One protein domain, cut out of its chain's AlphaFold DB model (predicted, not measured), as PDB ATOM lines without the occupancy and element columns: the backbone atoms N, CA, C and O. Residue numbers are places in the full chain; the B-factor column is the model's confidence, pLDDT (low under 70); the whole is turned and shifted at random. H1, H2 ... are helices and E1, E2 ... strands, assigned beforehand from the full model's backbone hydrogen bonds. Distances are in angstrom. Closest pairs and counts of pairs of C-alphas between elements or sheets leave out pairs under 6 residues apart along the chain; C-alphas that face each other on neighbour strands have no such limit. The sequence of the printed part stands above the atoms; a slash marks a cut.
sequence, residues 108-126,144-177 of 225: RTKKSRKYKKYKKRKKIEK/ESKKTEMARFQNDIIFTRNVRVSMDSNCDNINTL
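What this domain is: This is residues 108 to 126 and 144 to 177 of the 225 residues of the protein "Type IV secretory system Conjugative DNA transfer" of Eubacterium ruminantium (UniProt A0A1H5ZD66). A small two-stranded hairpin, E1 and E2, has two helices reaching away from it, H1 and H2, which stay separate from each other, and the far end of H1, residues 119 to 126, sticks out free. The assembly is loosely put together, with an unnamed tail, residues 167 to 177, after E2. The printed part has 53 residues, with two named helices and then two named strands in the order H1, H2, E1, E2; the sheet is antiparallel and the class is mixed. The whole is loose, with a radius of gyration of the C-alphas of 13.6 A, and spans 45 by 22 by 15 A.

How they stand to each other: H1, residues 113 to 126, is apart from H2, residues 144 to 153. H1 is also apart from the strands E1, residues 156 to 160, and E2, residues 163 to 166. A tight link joins H2 to E1. H2 and E2 are only just apart, 8.1 A at their closest. E1 and E2 form a hairpin over a tight link, antiparallel with 163 degrees between their directions. N 157 and O 165 are within hydrogen-bond range at 2.8 A, as are N 165 and O 157 at 2.9 A. In H1 and H2 every O i to N i+4 pair is within hydrogen-bond range.

Where its parts are: H1 begins with C-alpha 113 at (138.379, 105.535, 125.980) and is 19.8 A long. H2 is 14.6 A long, E1 11.4 A and E2 10.1 A. E2 ends with C-alpha 166 at (145.125, 90.663, 124.343).

The domain as a whole: The two C-alphas farthest apart, those of Glu 125 and Leu 177, are 45.0 A apart. Residues 127 to 143 are not printed, and C-alphas 126 and 144 are 19.5 A apart across this cut. Confidence is low, with pLDDT under 70, at residues 111 to 118, 126, 144 to 154 and 172.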
ATOM      1  N   ARG A 108     149.787  94.180 125.976       78.88
ATOM      2  CA  ARG A 108     148.710  94.456 126.933       78.88
ATOM      3  C   ARG A 108     147.522  95.104 126.230       78.88
ATOM      4  O   ARG A 108     147.706  95.981 125.387       78.88
ATOM      5  N   THR A 109     146.320  94.773 126.698       75.31
ATOM      6  CA  THR A 109     145.060  95.374 126.251       75.31
ATOM      7  C   THR A 109     145.141  96.895 126.188       75.31
ATOM      8  O   THR A 109     145.568  97.586 127.133       75.31
ATOM      9  N   LYS A 110     144.677  97.437 125.068       72.69
ATOM     10  CA  LYS A 110     144.520  98.863 124.857       72.69
ATOM     11  C   LYS A 110     143.479  99.392 125.831       72.69
ATOM     12  O   LYS A 110     142.352  98.921 125.958       72.69
ATOM     13  N   LYS A 111     143.857 100.430 126.577       67.38
ATOM     14  CA  LYS A 111     142.933 101.057 127.527       67.38
ATOM     15  C   LYS A 111     141.811 101.748 126.756       67.38
ATOM     16  O   LYS A 111     142.056 102.778 126.123       67.38
ATOM     17  N   SER A 112     140.590 101.225 126.877       64.88
ATOM     18  CA  SER A 112     139.384 101.826 126.299       64.88
ATOM     19  C   SER A 112     139.244 103.308 126.669       64.88
ATOM     20  O   SER A 112     139.566 103.725 127.789       64.88
ATOM     21  N   ARG A 113     138.703 104.114 125.744       63.91
ATOM     22  CA  ARG A 113     138.379 105.535 125.980       63.91
ATOM     23  C   ARG A 113     137.505 105.718 127.228       63.91
ATOM     24  O   ARG A 113     137.786 106.609 128.029       63.91
ATOM     25  N   LYS A 114     136.526 104.826 127.453       62.16
ATOM     26  CA  LYS A 114     135.669 104.828 128.655       62.16
ATOM     27  C   LYS A 114     136.494 104.656 129.937       62.16
ATOM     28  O   LYS A 114     136.331 105.429 130.875       62.16
ATOM     29  N   TYR A 115     137.453 103.726 129.944       65.19
ATOM     30  CA  TYR A 115     138.356 103.508 131.081       65.19
ATOM     31  C   TYR A 115     139.266 104.715 131.341       65.19
ATOM     32  O   TYR A 115     139.466 105.103 132.490       65.19
ATOM     33  N   LYS A 116     139.790 105.361 130.290       66.62
ATOM     34  CA  LYS A 116     140.579 106.597 130.436       66.62
ATOM     35  C   LYS A 116     139.742 107.719 131.067       66.62
ATOM     36  O   LYS A 116     140.222 108.382 131.983       66.62
ATOM     37  N   LYS A 117     138.486 107.883 130.628       69.75
ATOM     38  CA  LYS A 117     137.531 108.858 131.183       69.75
ATOM     39  C   LYS A 117     137.193 108.546 132.645       69.75
ATOM     40  O   LYS A 117     137.282 109.441 133.477       69.75
ATOM     41  N   TYR A 118     136.904 107.283 132.970       68.25
ATOM     42  CA  TYR A 118     136.704 106.814 134.346       68.25
ATOM     43  C   TYR A 118     137.925 107.094 135.230       68.25
ATOM     44  O   TYR A 118     137.790 107.712 136.278       68.25
ATOM     45  N   LYS A 119     139.132 106.716 134.791       71.81
ATOM     46  CA  LYS A 119     140.367 106.927 135.560       71.81
ATOM     47  C   LYS A 119     140.655 108.413 135.788       71.81
ATOM     48  O   LYS A 119     141.124 108.772 136.861       71.81
ATOM     49  N   LYS A 120     140.369 109.272 134.801       75.44
ATOM     50  CA  LYS A 120     140.467 110.733 134.944       75.44
ATOM     51  C   LYS A 120     139.473 111.242 135.991       75.44
ATOM     52  O   LYS A 120     139.896 111.955 136.892       75.44
ATOM     53  N   ARG A 121     138.205 110.811 135.918       74.06
ATOM     54  CA  ARG A 121     137.168 111.127 136.917       74.06
ATOM     55  C   ARG A 121     137.590 110.696 138.319       74.06
ATOM     56  O   ARG A 121     137.658 111.549 139.180       74.06
ATOM     57  N   LYS A 122     138.028 109.447 138.508       70.31
ATOM     58  CA  LYS A 122     138.488 108.945 139.813       70.31
ATOM     59  C   LYS A 122     139.715 109.672 140.372       70.31
ATOM     60  O   LYS A 122     139.923 109.692 141.575       70.31
ATOM     61  N   LYS A 123     140.576 110.220 139.508       72.44
ATOM     62  CA  LYS A 123     141.753 111.000 139.929       72.44
ATOM     63  C   LYS A 123     141.362 112.413 140.375       72.44
ATOM     64  O   LYS A 123     142.010 112.953 141.259       72.44
ATOM     65  N   ILE A 124     140.322 112.981 139.760       74.06
ATOM     66  CA  ILE A 124     139.687 114.237 140.183       74.06
ATOM     67  C   ILE A 124     138.913 114.002 141.483       74.06
ATOM     68  O   ILE A 124     139.103 114.744 142.429       74.06
ATOM     69  N   GLU A 125     138.142 112.920 141.559       72.50
ATOM     70  CA  GLU A 125     137.400 112.477 142.745       72.50
ATOM     71  C   GLU A 125     138.343 112.259 143.929       72.50
ATOM     72  O   GLU A 125     138.167 112.919 144.930       72.50
ATOM     73  N   LYS A 126     139.451 111.520 143.773       69.94
ATOM     74  CA  LYS A 126     140.485 111.400 144.818       69.94
ATOM     75  C   LYS A 126     141.162 112.716 145.204       69.94
ATOM     76  O   LYS A 126     141.619 112.843 146.331       69.94
ATOM     77  N   GLU A 144     129.584  97.701 137.488       51.62
ATOM     78  CA  GLU A 144     129.736  97.750 136.025       51.62
ATOM     79  C   GLU A 144     131.202  97.689 135.553       51.62
ATOM     80  O   GLU A 144     131.519  97.065 134.535       51.62
ATOM     81  N   SER A 145     132.141  98.269 136.314       53.06
ATOM     82  CA  SER A 145     133.565  98.232 135.952       53.06
ATOM     83  C   SER A 145     134.163  96.836 136.095       53.06
ATOM     84  O   SER A 145     134.968  96.455 135.250       53.06
ATOM     85  N   LYS A 146     133.741  96.063 137.109       48.25
ATOM     86  CA  LYS A 146     134.205  94.683 137.330       48.25
ATOM     87  C   LYS A 146     133.645  93.723 136.278       48.25
ATOM     88  O   LYS A 146     134.412  92.937 135.732       48.25
ATOM     89  N   LYS A 147     132.358  93.842 135.911       47.69
ATOM     90  CA  LYS A 147     131.773  93.083 134.784       47.69
ATOM     91  C   LYS A 147     132.493  93.371 133.465       47.69
ATOM     92  O   LYS A 147     132.811  92.447 132.728       47.69
ATOM     93  N   THR A 148     132.819  94.637 133.201       53.09
ATOM     94  CA  THR A 148     133.557  95.036 131.991       53.09
ATOM     95  C   THR A 148     135.005  94.529 131.989       53.09
ATOM     96  O   THR A 148     135.558  94.262 130.927       53.09
ATOM     97  N   GLU A 149     135.649  94.420 133.155       55.25
ATOM     98  CA  GLU A 149     137.004  93.870 133.279       55.25
ATOM     99  C   GLU A 149     137.000  92.351 133.051       55.25
ATOM    100  O   GLU A 149     137.755  91.868 132.213       55.25
ATOM    101  N   MET A 150     136.068  91.626 133.683       50.25
ATOM    102  CA  MET A 150     135.859  90.181 133.495       50.25
ATOM    103  C   MET A 150     135.508  89.817 132.043       50.25
ATOM    104  O   MET A 150     136.100  88.898 131.485       50.25
ATOM    105  N   ALA A 151     134.617  90.583 131.402       52.41
ATOM    106  CA  ALA A 151     134.251  90.389 129.998       52.41
ATOM    107  C   ALA A 151     135.415  90.666 129.028       52.41
ATOM    108  O   ALA A 151     135.452  90.116 127.936       52.41
ATOM    109  N   ARG A 152     136.396  91.497 129.413       56.06
ATOM    110  CA  ARG A 152     137.601  91.735 128.599       56.06
ATOM    111  C   ARG A 152     138.628  90.618 128.714       56.06
ATOM    112  O   ARG A 152     139.263  90.310 127.718       56.06
ATOM    113  N   PHE A 153     138.770  89.996 129.885       54.69
ATOM    114  CA  PHE A 153     139.683  88.859 130.069       54.69
ATOM    115  C   PHE A 153     139.258  87.605 129.295       54.69
ATOM    116  O   PHE A 153     140.092  86.738 129.027       54.69
ATOM    117  N   GLN A 154     137.978  87.510 128.927       61.09
ATOM    118  CA  GLN A 154     137.474  86.464 128.034       61.09
ATOM    119  C   GLN A 154     137.933  86.656 126.584       61.09
ATOM    120  O   GLN A 154     137.842  85.713 125.802       61.09
ATOM    121  N   ASN A 155     138.501  87.822 126.246       74.44
ATOM    122  CA  ASN A 155     138.875  88.163 124.882       74.44
ATOM    123  C   ASN A 155     140.390  88.145 124.594       74.44
ATOM    124  O   ASN A 155     140.862  88.759 123.629       74.44
ATOM    125  N   ASP A 156     141.172  87.397 125.370       86.69
ATOM    126  CA  ASP A 156     142.625  87.285 125.188       86.69
ATOM    127  C   ASP A 156     143.040  85.881 124.703       86.69
ATOM    128  O   ASP A 156     142.460  84.883 125.122       86.69
ATOM    129  N   ILE A 157     144.075  85.778 123.863       88.00
ATOM    130  CA  ILE A 157     144.705  84.498 123.493       88.00
ATOM    131  C   ILE A 157     145.380  83.907 124.733       88.00
ATOM    132  O   ILE A 157     146.230  84.552 125.360       88.00
ATOM    133  N   ILE A 158     145.048  82.662 125.070       88.50
ATOM    134  CA  ILE A 158     145.669  81.920 126.166       88.50
ATOM    135  C   ILE A 158     146.954  81.254 125.673       88.50
ATOM    136  O   ILE A 158     146.927  80.424 124.767       88.50
ATOM    137  N   PHE A 159     148.071  81.554 126.339       87.75
ATOM    138  CA  PHE A 159     149.337  80.834 126.158       87.75
ATOM    139  C   PHE A 159     149.584  79.838 127.286       87.75
ATOM    140  O   PHE A 159     149.958  78.692 127.054       87.75
ATOM    141  N   THR A 160     149.376  80.278 128.526       86.12
ATOM    142  CA  THR A 160     149.455  79.431 129.717       86.12
ATOM    143  C   THR A 160     148.495  79.948 130.788       86.12
ATOM    144  O   THR A 160     147.846  80.976 130.599       86.12
ATOM    145  N   ARG A 161     148.424  79.283 131.946       82.38
ATOM    146  CA  ARG A 161     147.558  79.710 133.065       82.38
ATOM    147  C   ARG A 161     147.778  81.174 133.476       82.38
ATOM    148  O   ARG A 161     146.812  81.877 133.754       82.38
ATOM    149  N   ASN A 162     149.030  81.629 133.435       84.38
ATOM    150  CA  ASN A 162     149.452  82.948 133.919       84.38
ATOM    151  C   ASN A 162     149.776  83.950 132.798       84.38
ATOM    152  O   ASN A 162     150.054  85.112 133.080       84.38
ATOM    153  N   VAL A 163     149.783  83.514 131.533       84.44
ATOM    154  CA  VAL A 163     150.216  84.327 130.389       84.44
ATOM    155  C   VAL A 163     149.128  84.310 129.333       84.44
ATOM    156  O   VAL A 163     148.763  83.258 128.803       84.44
ATOM    157  N   ARG A 164     148.631  85.507 129.031       86.69
ATOM    158  CA  ARG A 164     147.620  85.769 128.014       86.69
ATOM    159  C   ARG A 164     148.025  86.996 127.212       86.69
ATOM    160  O   ARG A 164     148.710  87.878 127.735       86.69
ATOM    161  N   VAL A 165     147.612  87.043 125.955       87.06
ATOM    162  CA  VAL A 165     147.874  88.167 125.051       87.06
ATOM    163  C   VAL A 165     146.554  88.733 124.581       87.06
ATOM    164  O   VAL A 165     145.688  87.992 124.129       87.06
ATOM    165  N   SER A 166     146.398  90.048 124.679       84.19
ATOM    166  CA  SER A 166     145.125  90.663 124.343       84.19
ATOM    167  C   SER A 166     144.939  90.837 122.847       84.19
ATOM    168  O   SER A 166     145.850  91.315 122.175       84.19
ATOM    169  N   MET A 167     143.751  90.498 122.343       79.00
ATOM    170  CA  MET A 167     143.409  90.679 120.927       79.00
ATOM    171  C   MET A 167     143.298  92.161 120.550       79.00
ATOM    172  O   MET A 167     143.690  92.555 119.459       79.00
ATOM    173  N   ASP A 168     142.842  93.006 121.479       78.62
ATOM    174  CA  ASP A 168     142.807  94.468 121.325       78.62
ATOM    175  C   ASP A 168     144.087  95.090 121.911       78.62
ATOM    176  O   ASP A 168     144.053  95.876 122.864       78.62
ATOM    177  N   SER A 169     145.253  94.658 121.421       76.81
ATOM    178  CA  SER A 169     146.553  95.224 121.812       76.81
ATOM    179  C   SER A 169     146.921  96.448 120.956       76.81
ATOM    180  O   SER A 169     146.145  96.908 120.122       76.81
ATOM    181  N   ASN A 170     148.097  97.043 121.186       75.50
ATOM    182  CA  ASN A 170     148.610  98.081 120.277       75.50
ATOM    183  C   ASN A 170     149.376  97.490 119.081       75.50
ATOM    184  O   ASN A 170     149.912  98.260 118.289       75.50
ATOM    185  N   CYS A 171     149.491  96.163 118.994       74.25
ATOM    186  CA  CYS A 171     150.080  95.475 117.854       74.25
ATOM    187  C   CYS A 171     148.988  95.197 116.826       74.25
ATOM    188  O   CYS A 171     147.979  94.589 117.171       74.25
ATOM    189  N   ASP A 172     149.229  95.566 115.571       69.81
ATOM    190  CA  ASP A 172     148.290  95.268 114.485       69.81
ATOM    191  C   ASP A 172     148.308  93.777 114.100       69.81
ATOM    192  O   ASP A 172     147.314  93.249 113.612       69.81
ATOM    193  N   ASN A 173     149.429  93.084 114.345       78.25
ATOM    194  CA  ASN A 173     149.591  91.663 114.060       78.25
ATOM    195  C   ASN A 173     150.069  90.894 115.307       78.25
ATOM    196  O   ASN A 173     151.074  91.260 115.922       78.25
ATOM    197  N   ILE A 174     149.346  89.827 115.667       83.25
ATOM    198  CA  ILE A 174     149.626  88.932 116.803       83.25
ATOM    199  C   ILE A 174     149.757  87.483 116.299       83.25
ATOM    200  O   ILE A 174     149.217  86.532 116.870       83.25
ATOM    201  N   ASN A 175     150.473  87.307 115.189       86.25
ATOM    202  CA  ASN A 175     150.801  85.983 114.682       86.25
ATOM    203  C   ASN A 175     151.585  85.198 115.736       86.25
ATOM    204  O   ASN A 175     152.615  85.642 116.241       86.25
ATOM    205  N   THR A 176     151.074  84.016 116.063       86.75
ATOM    206  CA  THR A 176     151.646  83.140 117.079       86.75
ATOM    207  C   THR A 176     152.114  81.850 116.429       86.75
ATOM    208  O   THR A 176     151.309  81.109 115.868       86.75
ATOM    209  N   LEU A 177     153.410  81.561 116.535       88.75
ATOM    210  CA  LEU A 177     153.995  80.297 116.101       88.75
ATOM    211  C   LEU A 177     154.223  79.393 117.316       88.75
ATOM    212  O   LEU A 177     154.940  79.758 118.245       88.75
TER     213      LEU A 177